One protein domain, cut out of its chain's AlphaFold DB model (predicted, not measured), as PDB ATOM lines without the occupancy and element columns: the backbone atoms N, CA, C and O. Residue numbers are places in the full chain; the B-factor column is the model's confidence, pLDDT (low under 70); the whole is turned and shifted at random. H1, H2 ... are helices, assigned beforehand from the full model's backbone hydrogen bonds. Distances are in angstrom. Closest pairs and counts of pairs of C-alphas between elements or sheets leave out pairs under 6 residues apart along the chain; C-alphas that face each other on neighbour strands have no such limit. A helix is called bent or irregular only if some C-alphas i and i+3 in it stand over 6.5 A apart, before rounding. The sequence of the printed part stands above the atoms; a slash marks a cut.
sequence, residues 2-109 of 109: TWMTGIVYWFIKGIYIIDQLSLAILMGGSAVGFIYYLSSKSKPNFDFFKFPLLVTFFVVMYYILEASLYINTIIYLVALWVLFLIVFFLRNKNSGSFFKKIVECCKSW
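Overview. This is residues 2 to 109 of the 109 residues of an uncharacterized protein of Candidatus Campbellbacteria bacterium CG22_combo_CG10-13_8_21_14_all_36_13 (UniProt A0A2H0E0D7). Three long helices, H2, H3 and H4, lie side by side in a flat row with H3 in the middle, the chain turning back from each to the next. The two shorter helices sit toward opposite ends of this slab: H1 is near H2, and H5 folds back to pack on the first residues of H3, 47 to 51. Residues 11 to 17 stick out at the H1 end. The printed part has 108 residues with five named helices, H1 to H5 in chain order, and no named strand; the class is all helix. The whole is loose, with a radius of gyration of the C-alphas of 17.0 A, and flat, spanning 55 by 32 by 18 A.

Arrangement. The longest helix, H2, residues 20 to 41, touches H3, residues 47 to 66, at a shallow tilt of 28 degrees, opposite ways; their closest C-alphas, of Ala 31 and Phe 57, are 6.2 A apart. H3 is the hub, touching three helices. It also touches H4, residues 71 to 90, at a shallow tilt of 6 degrees, opposite ways, with the C-alphas of Pro 52 and Trp 81 closest at 6.2 A. H2 and H3 form a helical hairpin, and so do H3 and H4; H2 and H4 are apart. With residues 47 to 51 alone, H3 touches H5, residues 97 to 107, at a steep tilt of 59 degrees, the same way; the closest C-alphas, of Asp 47 and Lys 107, are 5.3 A apart. H4 and H5 are close but not clearly touching, with the C-alphas of Val 87 and Phe 99 closest at 7.8 A. H1, residues 2 to 13, is close to H2 but not clearly touching it, the closest C-alphas, of Trp 3 and Leu 26, being 7.3 A apart. In H2, H4 and H5 every O i to N i+4 pair is within hydrogen-bond range; in H1 it is 7 of 8 and in H3 14 of 16.

Along the chain. H2 measures 31.8 A from C-alpha 20 at (109.312, 109.122, 80.051) to C-alpha 41 at (108.222, 122.149, 109.061). H3 measures 29.5 A and is irregular: C-alphas 48 and 51 are 7.1 A apart. H4 measures 28.6 A, H1 16.5 A and H5 15.1 A. H1 begins at C-alpha 2, (121.128, 120.229, 88.957), and H5 ends at C-alpha 107, (105.633, 108.540, 112.099).

Size, cuts and confidence. The two C-alphas farthest apart, of Lys 13 and Asn 94, are 55.6 A apart. The printed part has no cut. The links H2 to H3 and H3 to H4 are tight, H1 to H2 and H4 to H5 short. The mean pLDDT of the printed part is 73.1; residues 2 to 20, 22, 42 to 47, 91 to 100 and 103 to 109 are under 70.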
ATOM      1  N   THR A   2     121.122 120.581  90.389       57.31
ATOM      2  CA  THR A   2     121.128 120.229  88.957       57.31
ATOM      3  C   THR A   2     119.799 119.680  88.406       57.31
ATOM      4  O   THR A   2     119.567 119.743  87.203       57.31
ATOM      5  N   TRP A   3     118.897 119.186  89.263       52.38
ATOM      6  CA  TRP A   3     117.655 118.515  88.843       52.38
ATOM      7  C   TRP A   3     116.478 119.488  88.660       52.38
ATOM      8  O   TRP A   3     115.719 119.364  87.702       52.38
ATOM      9  N   MET A   4     116.374 120.526  89.504       54.34
ATOM     10  CA  MET A   4     115.382 121.603  89.333       54.34
ATOM     11  C   MET A   4     115.609 122.375  88.028       54.34
ATOM     12  O   MET A   4     114.654 122.712  87.334       54.34
ATOM     13  N   THR A   5     116.870 122.583  87.646       59.66
ATOM     14  CA  THR A   5     117.228 123.170  86.350       59.66
ATOM     15  C   THR A   5     116.781 122.313  85.168       59.66
ATOM     16  O   THR A   5     116.408 122.883  84.151       59.66
ATOM     17  N   GLY A   6     116.741 120.980  85.301       59.72
ATOM     18  CA  GLY A   6     116.261 120.072  84.250       59.72
ATOM     19  C   GLY A   6     114.748 120.152  84.019       59.72
ATOM     20  O   GLY A   6     114.307 120.198  82.874       59.72
ATOM     21  N   ILE A   7     113.957 120.262  85.093       61.00
ATOM     22  CA  ILE A   7     112.490 120.427  85.022       61.00
ATOM     23  C   ILE A   7     112.117 121.786  84.420       61.00
ATOM     24  O   ILE A   7     111.243 121.867  83.559       61.00
ATOM     25  N   VAL A   8     112.807 122.851  84.833       64.00
ATOM     26  CA  VAL A   8     112.589 124.202  84.294       64.00
ATOM     27  C   VAL A   8     112.981 124.267  82.813       64.00
ATOM     28  O   VAL A   8     112.255 124.852  82.013       64.00
ATOM     29  N   TYR A   9     114.072 123.605  82.412       61.25
ATOM     30  CA  TYR A   9     114.453 123.499  80.998       61.25
ATOM     31  C   TYR A   9     113.443 122.707  80.160       61.25
ATOM     32  O   TYR A   9     113.186 123.077  79.014       61.25
ATOM     33  N   TRP A  10     112.853 121.647  80.721       59.41
ATOM     34  CA  TRP A  10     111.792 120.882  80.064       59.41
ATOM     35  C   TRP A  10     110.549 121.750  79.816       59.41
ATOM     36  O   TRP A  10     110.050 121.789  78.693       59.41
ATOM     37  N   PHE A  11     110.133 122.534  80.819       64.44
ATOM     38  CA  PHE A  11     108.969 123.427  80.726       64.44
ATOM     39  C   PHE A  11     109.164 124.593  79.741       64.44
ATOM     40  O   PHE A  11     108.213 125.006  79.087       64.44
ATOM     41  N   ILE A  12     110.385 125.132  79.628       63.25
ATOM     42  CA  ILE A  12     110.677 126.313  78.791       63.25
ATOM     43  C   ILE A  12     110.976 125.936  77.334       63.25
ATOM     44  O   ILE A  12     110.695 126.724  76.434       63.25
ATOM     45  N   LYS A  13     111.575 124.763  77.082       54.03
ATOM     46  CA  LYS A  13     112.160 124.451  75.767       54.03
ATOM     47  C   LYS A  13     111.525 123.281  75.018       54.03
ATOM     48  O   LYS A  13     111.955 123.025  73.897       54.03
ATOM     49  N   GLY A  14     110.548 122.574  75.597       53.06
ATOM     50  CA  GLY A  14     109.871 121.457  74.921       53.06
ATOM     51  C   GLY A  14     110.852 120.392  74.417       53.06
ATOM     52  O   GLY A  14     110.695 119.859  73.321       53.06
ATOM     53  N   ILE A  15     111.931 120.142  75.168       49.09
ATOM     54  CA  ILE A  15     112.986 119.218  74.748       49.09
ATOM     55  C   ILE A  15     112.498 117.771  74.921       49.09
ATOM     56  O   ILE A  15     112.380 117.246  76.026       49.09
ATOM     57  N   TYR A  16     112.261 117.138  73.774       51.84
ATOM     58  CA  TYR A  16     111.864 115.745  73.524       51.84
ATOM     59  C   TYR A  16     112.920 114.678  73.907       51.84
ATOM     60  O   TYR A  16     112.866 113.558  73.411       51.84
ATOM     61  N   ILE A  17     113.921 115.000  74.735       51.00
ATOM     62  CA  ILE A  17     115.111 114.137  74.936       51.00
ATOM     63  C   ILE A  17     115.083 113.389  76.280       51.00
ATOM     64  O   ILE A  17     115.940 112.553  76.553       51.00
ATOM     65  N   ILE A  18     114.093 113.644  77.134       55.31
ATOM     66  CA  ILE A  18     113.972 112.924  78.402       55.31
ATOM     67  C   ILE A  18     112.965 111.796  78.208       55.31
ATOM     68  O   ILE A  18     111.766 112.043  78.110       55.31
ATOM     69  N   ASP A  19     113.479 110.567  78.140       66.56
ATOM     70  CA  ASP A  19     112.689 109.339  78.180       66.56
ATOM     71  C   ASP A  19     111.666 109.422  79.328       66.56
ATOM     72  O   ASP A  19     112.000 109.896  80.422       66.56
ATOM     73  N   GLN A  20     110.421 109.000  79.092       67.56
ATOM     74  CA  GLN A  20     109.312 109.122  80.051       67.56
ATOM     75  C   GLN A  20     109.688 108.548  81.430       67.56
ATOM     76  O   GLN A  20     109.292 109.084  82.467       67.56
ATOM     77  N   LEU A  21     110.547 107.524  81.441       70.00
ATOM     78  CA  LEU A  21     111.119 106.933  82.646       70.00
ATOM     79  C   LEU A  21     111.973 107.921  83.458       70.00
ATOM     80  O   LEU A  21     111.836 108.021  84.676       70.00
ATOM     81  N   SER A  22     112.842 108.679  82.791       69.69
ATOM     82  CA  SER A  22     113.724 109.655  83.442       69.69
ATOM     83  C   SER A  22     112.928 110.817  84.035       69.69
ATOM     84  O   SER A  22     113.241 111.290  85.131       69.69
ATOM     85  N   LEU A  23     111.861 111.244  83.351       70.62
ATOM     86  CA  LEU A  23     110.972 112.293  83.845       70.62
ATOM     87  C   LEU A  23     110.172 111.819  85.069       70.62
ATOM     88  O   LEU A  23     110.080 112.545  86.060       70.62
ATOM     89  N   ALA A  24     109.680 110.576  85.041       70.88
ATOM     90  CA  ALA A  24     108.983 109.957  86.166       70.88
ATOM     91  C   ALA A  24     109.878 109.837  87.414       70.88
ATOM     92  O   ALA A  24     109.443 110.167  88.520       70.88
ATOM     93  N   ILE A  25     111.148 109.444  87.248       73.81
ATOM     94  CA  ILE A  25     112.122 109.373  88.350       73.81
ATOM     95  C   ILE A  25     112.393 110.771  88.931       73.81
ATOM     96  O   ILE A  25     112.414 110.935  90.154       73.81
ATOM     97  N   LEU A  26     112.550 111.793  88.081       73.56
ATOM     98  CA  LEU A  26     112.757 113.178  88.526       73.56
ATOM     99  C   LEU A  26     111.554 113.729  89.303       73.56
ATOM    100  O   LEU A  26     111.723 114.353  90.357       73.56
ATOM    101  N   MET A  27     110.343 113.501  88.792       75.69
ATOM    102  CA  MET A  27     109.101 113.914  89.446       75.69
ATOM    103  C   MET A  27     108.910 113.185  90.776       75.69
ATOM    104  O   MET A  27     108.568 113.819  91.774       75.69
ATOM    105  N   GLY A  28     109.218 111.886  90.822       78.00
ATOM    106  CA  GLY A  28     109.167 111.102  92.050       78.00
ATOM    107  C   GLY A  28     110.153 111.586  93.109       78.00
ATOM    108  O   GLY A  28     109.759 111.822  94.251       78.00
ATOM    109  N   GLY A  29     111.409 111.836  92.728       78.00
ATOM    110  CA  GLY A  29     112.408 112.409  93.635       78.00
ATOM    111  C   GLY A  29     112.011 113.794  94.159       78.00
ATOM    112  O   GLY A  29     112.220 114.101  95.333       78.00
ATOM    113  N   SER A  30     111.373 114.611  93.316       81.25
ATOM    114  CA  SER A  30     110.879 115.940  93.697       81.25
ATOM    115  C   SER A  30     109.696 115.862  94.666       81.25
ATOM    116  O   SER A  30     109.671 116.594  95.655       81.25
ATOM    117  N   ALA A  31     108.750 114.949  94.426       79.31
ATOM    118  CA  ALA A  31     107.620 114.708  95.318       79.31
ATOM    119  C   ALA A  31     108.092 114.242  96.705       79.31
ATOM    120  O   ALA A  31     107.666 114.797  97.718       79.31
ATOM    121  N   VAL A  32     109.032 113.292  96.761       79.19
ATOM    122  CA  VAL A  32     109.621 112.817  98.025       79.19
ATOM    123  C   VAL A  32     110.351 113.952  98.748       79.19
ATOM    124  O   VAL A  32     110.111 114.177  99.935       79.19
ATOM    125  N   GLY A  33     111.193 114.712  98.039       79.75
ATOM    126  CA  GLY A  33     111.922 115.844  98.617       79.75
ATOM    127  C   GLY A  33     110.994 116.930  99.169       79.75
ATOM    128  O   GLY A  33     111.232 117.456 100.258       79.75
ATOM    129  N   PHE A  34     109.897 117.222  98.465       80.62
ATOM    130  CA  PHE A  34     108.884 118.169  98.923       80.62
ATOM    131  C   PHE A  34     108.167 117.677 100.186       80.62
ATOM    132  O   PHE A  34     107.981 118.454 101.123       80.62
ATOM    133  N   ILE A  35     107.820 116.388 100.259       81.06
ATOM    134  CA  ILE A  35     107.207 115.794 101.453       81.06
ATOM    135  C   ILE A  35     108.159 115.823 102.655       81.06
ATOM    136  O   ILE A  35     107.721 116.170 103.752       81.06
ATOM    137  N   TYR A  36     109.453 115.540 102.470       77.06
ATOM    138  CA  TYR A  36     110.447 115.659 103.546       77.06
ATOM    139  C   TYR A  36     110.610 117.104 104.028       77.06
ATOM    140  O   TYR A  36     110.644 117.355 105.234       77.06
ATOM    141  N   TYR A  37     110.644 118.069 103.106       80.69
ATOM    142  CA  TYR A  37     110.684 119.489 103.461       80.69
ATOM    143  C   TYR A  37     109.433 119.917 104.244       80.69
ATOM    144  O   TYR A  37     109.533 120.564 105.288       80.69
ATOM    145  N   LEU A  38     108.247 119.516 103.772       77.81
ATOM    146  CA  LEU A  38     106.981 119.817 104.434       77.81
ATOM    147  C   LEU A  38     106.902 119.157 105.817       77.81
ATOM    148  O   LEU A  38     106.467 119.792 106.776       77.81
ATOM    149  N   SER A  39     107.375 117.914 105.934       71.25
ATOM    150  CA  SER A  39     107.478 117.200 107.206       71.25
ATOM    151  C   SER A  39     108.387 117.916 108.193       71.25
ATOM    152  O   SER A  39     107.985 118.105 109.336       71.25
ATOM    153  N   SER A  40     109.567 118.363 107.756       74.81
ATOM    154  CA  SER A  40     110.516 119.077 108.616       74.81
ATOM    155  C   SER A  40     109.917 120.345 109.232       74.81
ATOM    156  O   SER A  40     110.406 120.809 110.261       74.81
ATOM    157  N   LYS A  41     108.889 120.927 108.602       76.94
ATOM    158  CA  LYS A  41     108.222 122.149 109.061       76.94
ATOM    159  C   LYS A  41     106.910 121.879 109.810       76.94
ATOM    160  O   LYS A  41     106.382 122.787 110.452       76.94
ATOM    161  N   SER A  42     106.362 120.667 109.718       69.06
ATOM    162  CA  SER A  42     105.051 120.325 110.274       69.06
ATOM    163  C   SER A  42     105.140 119.787 111.705       69.06
ATOM    164  O   SER A  42     106.171 119.301 112.159       69.06
ATOM    165  N   LYS A  43     104.032 119.877 112.450       68.00
ATOM    166  CA  LYS A  43     103.934 119.313 113.806       68.00
ATOM    167  C   LYS A  43     103.920 117.776 113.734       68.00
ATOM    168  O   LYS A  43     103.244 117.235 112.858       68.00
ATOM    169  N   PRO A  44     104.483 117.059 114.727       65.50
ATOM    170  CA  PRO A  44     104.653 115.596 114.706       65.50
ATOM    171  C   PRO A  44     103.350 114.774 114.652       65.50
ATOM    172  O   PRO A  44     103.367 113.551 114.532       65.50
ATOM    173  N   ASN A  45     102.190 115.427 114.774       63.88
ATOM    174  CA  ASN A  45     100.884 114.791 114.613       63.88
ATOM    175  C   ASN A  45     100.453 114.665 113.143       63.88
ATOM    176  O   ASN A  45      99.644 113.792 112.838       63.88
ATOM    177  N   PHE A  46     100.997 115.492 112.244       68.69
ATOM    178  CA  PHE A  46     100.713 115.435 110.806       68.69
ATOM    179  C   PHE A  46     101.614 114.456 110.057       68.69
ATOM    180  O   PHE A  46     101.324 114.134 108.907       68.69
ATOM    181  N   ASP A  47     102.650 113.927 110.712       69.38
ATOM    182  CA  ASP A  47     103.555 112.951 110.107       69.38
ATOM    183  C   ASP A  47     102.818 111.694 109.628       69.38
ATOM    184  O   ASP A  47     103.175 111.100 108.617       69.38
ATOM    185  N   PHE A  48     101.711 111.343 110.284       74.06
ATOM    186  CA  PHE A  48     100.868 110.222 109.875       74.06
ATOM    187  C   PHE A  48     100.247 110.403 108.478       74.06
ATOM    188  O   PHE A  48     100.041 109.427 107.760       74.06
ATOM    189  N   PHE A  49      99.986 111.644 108.058       78.62
ATOM    190  CA  PHE A  49      99.410 111.937 106.746       78.62
ATOM    191  C   PHE A  49     100.462 112.055 105.636       78.62
ATOM    192  O   PHE A  49     100.078 112.240 104.485       78.62
ATOM    193  N   LYS A  50     101.764 111.902 105.928       79.12
ATOM    194  CA  LYS A  50     102.834 111.966 104.911       79.12
ATOM    195  C   LYS A  50     102.591 111.007 103.757       79.12
ATOM    196  O   LYS A  50     102.720 111.405 102.607       79.12
ATOM    197  N   PHE A  51     102.238 109.761 104.065       80.69
ATOM    198  CA  PHE A  51     102.038 108.718 103.065       80.69
ATOM    199  C   PHE A  51     100.861 109.016 102.120       80.69
ATOM    200  O   PHE A  51     101.093 109.070 100.913       80.69
ATOM    201  N   PRO A  52      99.629 109.283 102.605       83.62
ATOM    202  CA  PRO A  52      98.536 109.664 101.714       83.62
ATOM    203  C   PRO A  52      98.854 110.928 100.905       83.62
ATOM    204  O   PRO A  52      98.528 110.979  99.721       83.62
ATOM    205  N   LEU A  53      99.555 111.907 101.491       84.12
ATOM    206  CA  LEU A  53     100.010 113.101 100.769       84.12
ATOM    207  C   LEU A  53     101.014 112.762  99.658       84.12
ATOM    208  O   LEU A  53     100.866 113.218  98.526       84.12
ATOM    209  N   LEU A  54     102.004 111.925  99.947       84.62
ATOM    210  CA  LEU A  54     102.986 111.462  98.970       84.62
ATOM    211  C   LEU A  54     102.292 110.771  97.788       84.62
ATOM    212  O   LEU A  54     102.558 111.104  96.636       84.62
ATOM    213  N   VAL A  55     101.352 109.865  98.070       85.19
ATOM    214  CA  VAL A  55     100.586 109.158  97.035       85.19
ATOM    215  C   VAL A  55      99.738 110.135  96.217       85.19
ATOM    216  O   VAL A  55      99.723 110.032  94.993       85.19
ATOM    217  N   THR A  56      99.096 111.134  96.842       86.62
ATOM    218  CA  THR A  56      98.384 112.180  96.081       86.62
ATOM    219  C   THR A  56      99.315 112.952  95.154       86.62
ATOM    220  O   THR A  56      98.962 113.174  93.999       86.62
ATOM    221  N   PHE A  57     100.524 113.303  95.607       85.12
ATOM    222  CA  PHE A  57     101.514 113.972  94.764       85.12
ATOM    223  C   PHE A  57     101.938 113.102  93.581       85.12
ATOM    224  O   PHE A  57     102.011 113.605  92.463       85.12
ATOM    225  N   PHE A  58     102.154 111.802  93.792       84.19
ATOM    226  CA  PHE A  58     102.453 110.875  92.701       84.19
ATOM    227  C   PHE A  58     101.318 110.790  91.680       84.19
ATOM    228  O   PHE A  58     101.588 110.854  90.484       84.19
ATOM    229  N   VAL A  59     100.063 110.708  92.127       85.19
ATOM    230  CA  VAL A  59      98.902 110.686  91.222       85.19
ATOM    231  C   VAL A  59      98.800 111.981  90.418       85.19
ATOM    232  O   VAL A  59      98.547 111.932  89.217       85.19
ATOM    233  N   VAL A  60      99.046 113.136  91.044       83.75
ATOM    234  CA  VAL A  60      99.058 114.430  90.345       83.75
ATOM    235  C   VAL A  60     100.182 114.488  89.309       83.75
ATOM    236  O   VAL A  60      99.940 114.898  88.179       83.75
ATOM    237  N   MET A  61     101.393 114.045  89.655       80.00
ATOM    238  CA  MET A  61     102.520 114.013  88.714       80.00
ATOM    239  C   MET A  61     102.258 113.060  87.546       80.00
ATOM    240  O   MET A  61     102.526 113.405  86.401       80.00
ATOM    241  N   TYR A  62     101.672 111.895  87.822       79.88
ATOM    242  CA  TYR A  62     101.267 110.938  86.798       79.88
ATOM    243  C   TYR A  62     100.191 111.517  85.871       79.88
ATOM    244  O   TYR A  62     100.282 111.381  84.655       79.88
ATOM    245  N   TYR A  63      99.220 112.249  86.426       81.81
ATOM    246  CA  TYR A  63      98.224 112.950  85.624       81.81
ATOM    247  C   TYR A  63      98.843 114.021  84.721       81.81
ATOM    248  O   TYR A  63      98.462 114.130  83.562       81.81
ATOM    249  N   ILE A  64      99.816 114.787  85.221       77.94
ATOM    250  CA  ILE A  64     100.541 115.774  84.408       77.94
ATOM    251  C   ILE A  64     101.310 115.085  83.271       77.94
ATOM    252  O   ILE A  64     101.416 115.646  82.183       77.94
ATOM    253  N   LEU A  65     101.834 113.881  83.516       73.06
ATOM    254  CA  LEU A  65     102.657 113.149  82.558       73.06
ATOM    255  C   LEU A  65     101.840 112.463  81.457       73.06
ATOM    256  O   LEU A  65     102.221 112.522  80.292       73.06
ATOM    257  N   GLU A  66     100.737 111.810  81.818       78.94
ATOM    258  CA  GLU A  66      99.973 110.951  80.901       78.94
ATOM    259  C   GLU A  66      98.632 111.568  80.474       78.94
ATOM    260  O   GLU A  66      97.954 111.020  79.608       78.94
ATOM    261  N   ALA A  67      98.237 112.698  81.082       72.31
ATOM    262  CA  ALA A  67      96.989 113.437  80.845       72.31
ATOM    263  C   ALA A  67      95.710 112.574  80.879       72.31
ATOM    264  O   ALA A  67      94.646 113.001  80.432       72.31
ATOM    265  N   SER A  68      95.795 111.366  81.437       73.69
ATOM    266  CA  SER A  68      94.703 110.410  81.542       73.69
ATOM    267  C   SER A  68      94.411 110.131  83.012       73.69
ATOM    268  O   SER A  68      95.271 109.717  83.790       73.69
ATOM    269  N   LEU A  69      93.170 110.402  83.422       72.06
ATOM    270  CA  LEU A  69      92.659 110.013  84.732       72.06
ATOM    271  C   LEU A  69      91.747 108.815  84.567       72.06
ATOM    272  O   LEU A  69      90.628 108.925  84.067       72.06
ATOM    273  N   TYR A  70      92.202 107.674  85.065       82.38
ATOM    274  CA  TYR A  70      91.314 106.554  85.301       82.38
ATOM    275  C   TYR A  70      90.496 106.837  86.562       82.38
ATOM    276  O   TYR A  70      91.046 107.118  87.629       82.38
ATOM    277  N   ILE A  71      89.172 106.718  86.454       83.12
ATOM    278  CA  ILE A  71      88.242 106.835  87.590       83.12
ATOM    279  C   ILE A  71      88.660 105.903  88.738       83.12
ATOM    280  O   ILE A  71      88.593 106.287  89.905       83.12
ATOM    281  N   ASN A  72      89.194 104.723  88.413       86.69
ATOM    282  CA  ASN A  72      89.719 103.774  89.391       86.69
ATOM    283  C   ASN A  72      90.830 104.384  90.261       86.69
ATOM    284  O   ASN A  72      90.822 104.179  91.472       86.69
ATOM    285  N   THR A  73      91.742 105.177  89.692       84.06
ATOM    286  CA  THR A  73      92.828 105.833  90.441       84.06
ATOM    287  C   THR A  73      92.275 106.786  91.498       84.06
ATOM    288  O   THR A  73      92.764 106.807  92.626       84.06
ATOM    289  N   ILE A  74      91.210 107.524  91.169       85.62
ATOM    290  CA  ILE A  74      90.534 108.424  92.112       85.62
ATOM    291  C   ILE A  74      89.862 107.617  93.227       85.62
ATOM    292  O   ILE A  74      90.004 107.964  94.398       85.62
ATOM    293  N   ILE A  75      89.189 106.510  92.892       89.31
ATOM    294  CA  ILE A  75      88.556 105.622  93.880       89.31
ATOM    295  C   ILE A  75      89.598 105.067  94.859       89.31
ATOM    296  O   ILE A  75      89.383 105.124  96.070       89.31
ATOM    297  N   TYR A  76      90.744 104.585  94.363       87.81
ATOM    298  CA  TYR A  76      91.827 104.096  95.222       87.81
ATOM    299  C   TYR A  76      92.398 105.195  96.114       87.81
ATOM    300  O   TYR A  76      92.642 104.957  97.296       87.81
ATOM    301  N   LEU A  77      92.567 106.407  95.580       88.12
ATOM    302  CA  LEU A  77      93.079 107.543  96.339       88.12
ATOM    303  C   LEU A  77      92.121 107.941  97.470       88.12
ATOM    304  O   LEU A  77      92.551 108.127  98.608       88.12
ATOM    305  N   VAL A  78      90.819 108.007  97.179       88.94
ATOM    306  CA  VAL A  78      89.780 108.292  98.178       88.94
ATOM    307  C   VAL A  78      89.720 107.180  99.225       88.94
ATOM    308  O   VAL A  78      89.722 107.476 100.418       88.94
ATOM    309  N   ALA A  79      89.738 105.910  98.815       89.75
ATOM    310  CA  ALA A  79      89.748 104.777  99.739       89.75
ATOM    311  C   ALA A  79      90.971 104.805 100.672       89.75
ATOM    312  O   ALA A  79      90.845 104.548 101.869       89.75
ATOM    313  N   LEU A  80      92.140 105.180 100.146       88.44
ATOM    314  CA  LEU A  80      93.377 105.311 100.913       88.44
ATOM    315  C   LEU A  80      93.282 106.443 101.946       88.44
ATOM    316  O   LEU A  80      93.652 106.249 103.105       88.44
ATOM    317  N   TRP A  81      92.717 107.592 101.568       88.25
ATOM    318  CA  TRP A  81      92.446 108.690 102.502       88.25
ATOM    319  C   TRP A  81      91.450 108.303 103.594       88.25
ATOM    320  O   TRP A  81      91.682 108.590 104.769       88.25
ATOM    321  N   VAL A  82      90.367 107.617 103.225       88.75
ATOM    322  CA  VAL A  82      89.356 107.134 104.173       88.75
ATOM    323  C   VAL A  82      89.972 106.135 105.155       88.75
ATOM    324  O   VAL A  82      89.772 106.276 106.359       88.75
ATOM    325  N   LEU A  83      90.783 105.184 104.678       87.12
ATOM    326  CA  LEU A  83      91.504 104.241 105.538       87.12
ATOM    327  C   LEU A  83      92.418 104.965 106.531       87.12
ATOM    328  O   LEU A  83      92.343 104.697 107.730       87.12
ATOM    329  N   PHE A  84      93.232 105.917 106.069       84.12
ATOM    330  CA  PHE A  84      94.106 106.685 106.959       84.12
ATOM    331  C   PHE A  84      93.309 107.518 107.972       84.12
ATOM    332  O   PHE A  84      93.658 107.535 109.151       84.12
ATOM    333  N   LEU A  85      92.203 108.149 107.571       85.12
ATOM    334  CA  LEU A  85      91.333 108.874 108.502       85.12
ATOM    335  C   LEU A  85      90.733 107.949 109.567       85.12
ATOM    336  O   LEU A  85      90.775 108.280 110.754       85.12
ATOM    337  N   ILE A  86      90.236 106.774 109.174       84.69
ATOM    338  CA  ILE A  86      89.700 105.777 110.110       84.69
ATOM    339  C   ILE A  86      90.783 105.354 111.109       84.69
ATOM    340  O   ILE A  86      90.543 105.368 112.316       84.69
ATOM    341  N   VAL A  87      91.994 105.048 110.633       81.25
ATOM    342  CA  VAL A  87      93.125 104.687 111.505       81.25
ATOM    343  C   VAL A  87      93.488 105.833 112.450       81.25
ATOM    344  O   VAL A  87      93.731 105.599 113.635       81.25
ATOM    345  N   PHE A  88      93.478 107.076 111.965       78.94
ATOM    346  CA  PHE A  88      93.762 108.255 112.778       78.94
ATOM    347  C   PHE A  88      92.748 108.431 113.920       78.94
ATOM    348  O   PHE A  88      93.150 108.699 115.054       78.94
ATOM    349  N   PHE A  89      91.454 108.217 113.663       80.56
ATOM    350  CA  PHE A  89      90.420 108.270 114.704       80.56
ATOM    351  C   PHE A  89      90.496 107.082 115.674       80.56
ATOM    352  O   PHE A  89      90.378 107.264 116.890       80.56
ATOM    353  N   LEU A  90      90.738 105.869 115.168       77.38
ATOM    354  CA  LEU A  90      90.823 104.655 115.989       77.38
ATOM    355  C   LEU A  90      92.088 104.600 116.857       77.38
ATOM    356  O   LEU A  90      92.064 103.994 117.930       77.38
ATOM    357  N   ARG A  91      93.168 105.291 116.465       69.69
ATOM    358  CA  ARG A  91      94.394 105.432 117.270       69.69
ATOM    359  C   ARG A  91      94.109 105.919 118.697       69.69
ATOM    360  O   ARG A  91      94.803 105.495 119.617       69.69
ATOM    361  N   ASN A  92      93.117 106.792 118.893       63.84
ATOM    362  CA  ASN A  92      92.790 107.337 120.216       63.84
ATOM    363  C   ASN A  92      92.031 106.333 121.106       63.84
ATOM    364  O   ASN A  92      92.059 106.428 122.330       63.84
ATOM    365  N   LYS A  93      91.358 105.347 120.502       59.75
ATOM    366  CA  LYS A  93      90.480 104.397 121.189       59.75
ATOM    367  C   LYS A  93      91.165 103.029 121.266       59.75
ATOM    368  O   LYS A  93      90.895 102.156 120.457       59.75
ATOM    369  N   ASN A  94      92.100 102.882 122.210       55.72
ATOM    370  CA  ASN A  94      92.725 101.616 122.633       55.72
ATOM    371  C   ASN A  94      93.015 100.602 121.498       55.72
ATOM    372  O   ASN A  94      92.659  99.428 121.592       55.72
ATOM    373  N   SER A  95      93.618 101.055 120.395       56.09
ATOM    374  CA  SER A  95      93.922 100.171 119.267       56.09
ATOM    375  C   SER A  95      95.113  99.265 119.599       56.09
ATOM    376  O   SER A  95      96.134  99.731 120.113       56.09
ATOM    377  N   GLY A  96      94.968  97.963 119.323       61.50
ATOM    378  CA  GLY A  96      95.945  96.913 119.633       61.50
ATOM    379  C   GLY A  96      97.349  97.153 119.055       61.50
ATOM    380  O   GLY A  96      97.558  98.013 118.199       61.50
ATOM    381  N   SER A  97      98.332  96.370 119.518       65.88
ATOM    382  CA  SER A  97      99.772  96.569 119.244       65.88
ATOM    383  C   SER A  97     100.140  96.689 117.756       65.88
ATOM    384  O   SER A  97     101.121  97.350 117.417       65.88
ATOM    385  N   PHE A  98      99.333  96.111 116.864       68.00
ATOM    386  CA  PHE A  98      99.524  96.169 115.416       68.00
ATOM    387  C   PHE A  98      99.359  97.588 114.848       68.00
ATOM    388  O   PHE A  98     100.182  98.043 114.057       68.00
ATOM    389  N   PHE A  99      98.348  98.332 115.311       65.94
ATOM    390  CA  PHE A  99      98.123  99.715 114.881       65.94
ATOM    391  C   PHE A  99      99.197 100.656 115.410       65.94
ATOM    392  O   PHE A  99      99.607 101.566 114.698       65.94
ATOM    393  N   LYS A 100      99.703 100.413 116.628       67.12
ATOM    394  CA  LYS A 100     100.845 101.171 117.159       67.12
ATOM    395  C   LYS A 100     102.076 101.021 116.271       67.12
ATOM    396  O   LYS A 100     102.656 102.038 115.923       67.12
ATOM    397  N   LYS A 101     102.393  99.801 115.817       70.06
ATOM    398  CA  LYS A 101     103.518  99.561 114.896       70.06
ATOM    399  C   LYS A 101     103.342 100.255 113.542       70.06
ATOM    400  O   LYS A 101     104.295 100.841 113.046       70.06
ATOM    401  N   ILE A 102     102.140 100.223 112.958       70.56
ATOM    402  CA  ILE A 102     101.858 100.910 111.682       70.56
ATOM    403  C   ILE A 102     101.994 102.428 111.851       70.56
ATOM    404  O   ILE A 102     102.648 103.089 111.049       70.56
ATOM    405  N   VAL A 103     101.420 102.980 112.923       67.50
ATOM    406  CA  VAL A 103     101.502 104.413 113.228       67.50
ATOM    407  C   VAL A 103     102.941 104.833 113.528       67.50
ATOM    408  O   VAL A 103     103.349 105.892 113.069       67.50
ATOM    409  N   GLU A 104     103.715 104.032 114.262       69.69
ATOM    410  CA  GLU A 104     105.140 104.288 114.503       69.69
ATOM    411  C   GLU A 104     105.937 104.265 113.206       69.69
ATOM    412  O   GLU A 104     106.699 105.196 112.966       69.69
ATOM    413  N   CYS A 105     105.700 103.281 112.337       65.88
ATOM    414  CA  CYS A 105     106.373 103.188 111.046       65.88
ATOM    415  C   CYS A 105     106.062 104.405 110.158       65.88
ATOM    416  O   CYS A 105     106.974 104.990 109.587       65.88
ATOM    417  N   CYS A 106     104.804 104.860 110.106       68.12
ATOM    418  CA  CYS A 106     104.438 106.073 109.365       68.12
ATOM    419  C   CYS A 106     104.913 107.374 110.039       68.12
ATOM    420  O   CYS A 106     105.045 108.393 109.365       68.12
ATOM    421  N   LYS A 107     105.151 107.369 111.356       66.12
ATOM    422  CA  LYS A 107     105.633 108.540 112.099       66.12
ATOM    423  C   LYS A 107     107.155 108.696 112.007       66.12
ATOM    424  O   LYS A 107     107.620 109.826 111.912       66.12
ATOM    425  N   SER A 108     107.917 107.599 112.021       61.72
ATOM    426  CA  SER A 108     109.391 107.602 111.985       61.72
ATOM    427  C   SER A 108     109.976 107.421 110.574       61.72
ATOM    428  O   SER A 108     110.977 106.725 110.406       61.72
ATOM    429  N   TRP A 109     109.323 108.003 109.570       57.59
ATOM    430  CA  TRP A 109     109.835 108.107 108.200       57.59
ATOM    431  C   TRP A 109     110.705 109.350 108.026       57.59
ATOM    432  O   TRP A 109     110.228 110.442 108.435       57.59
TER     433      TRP A 109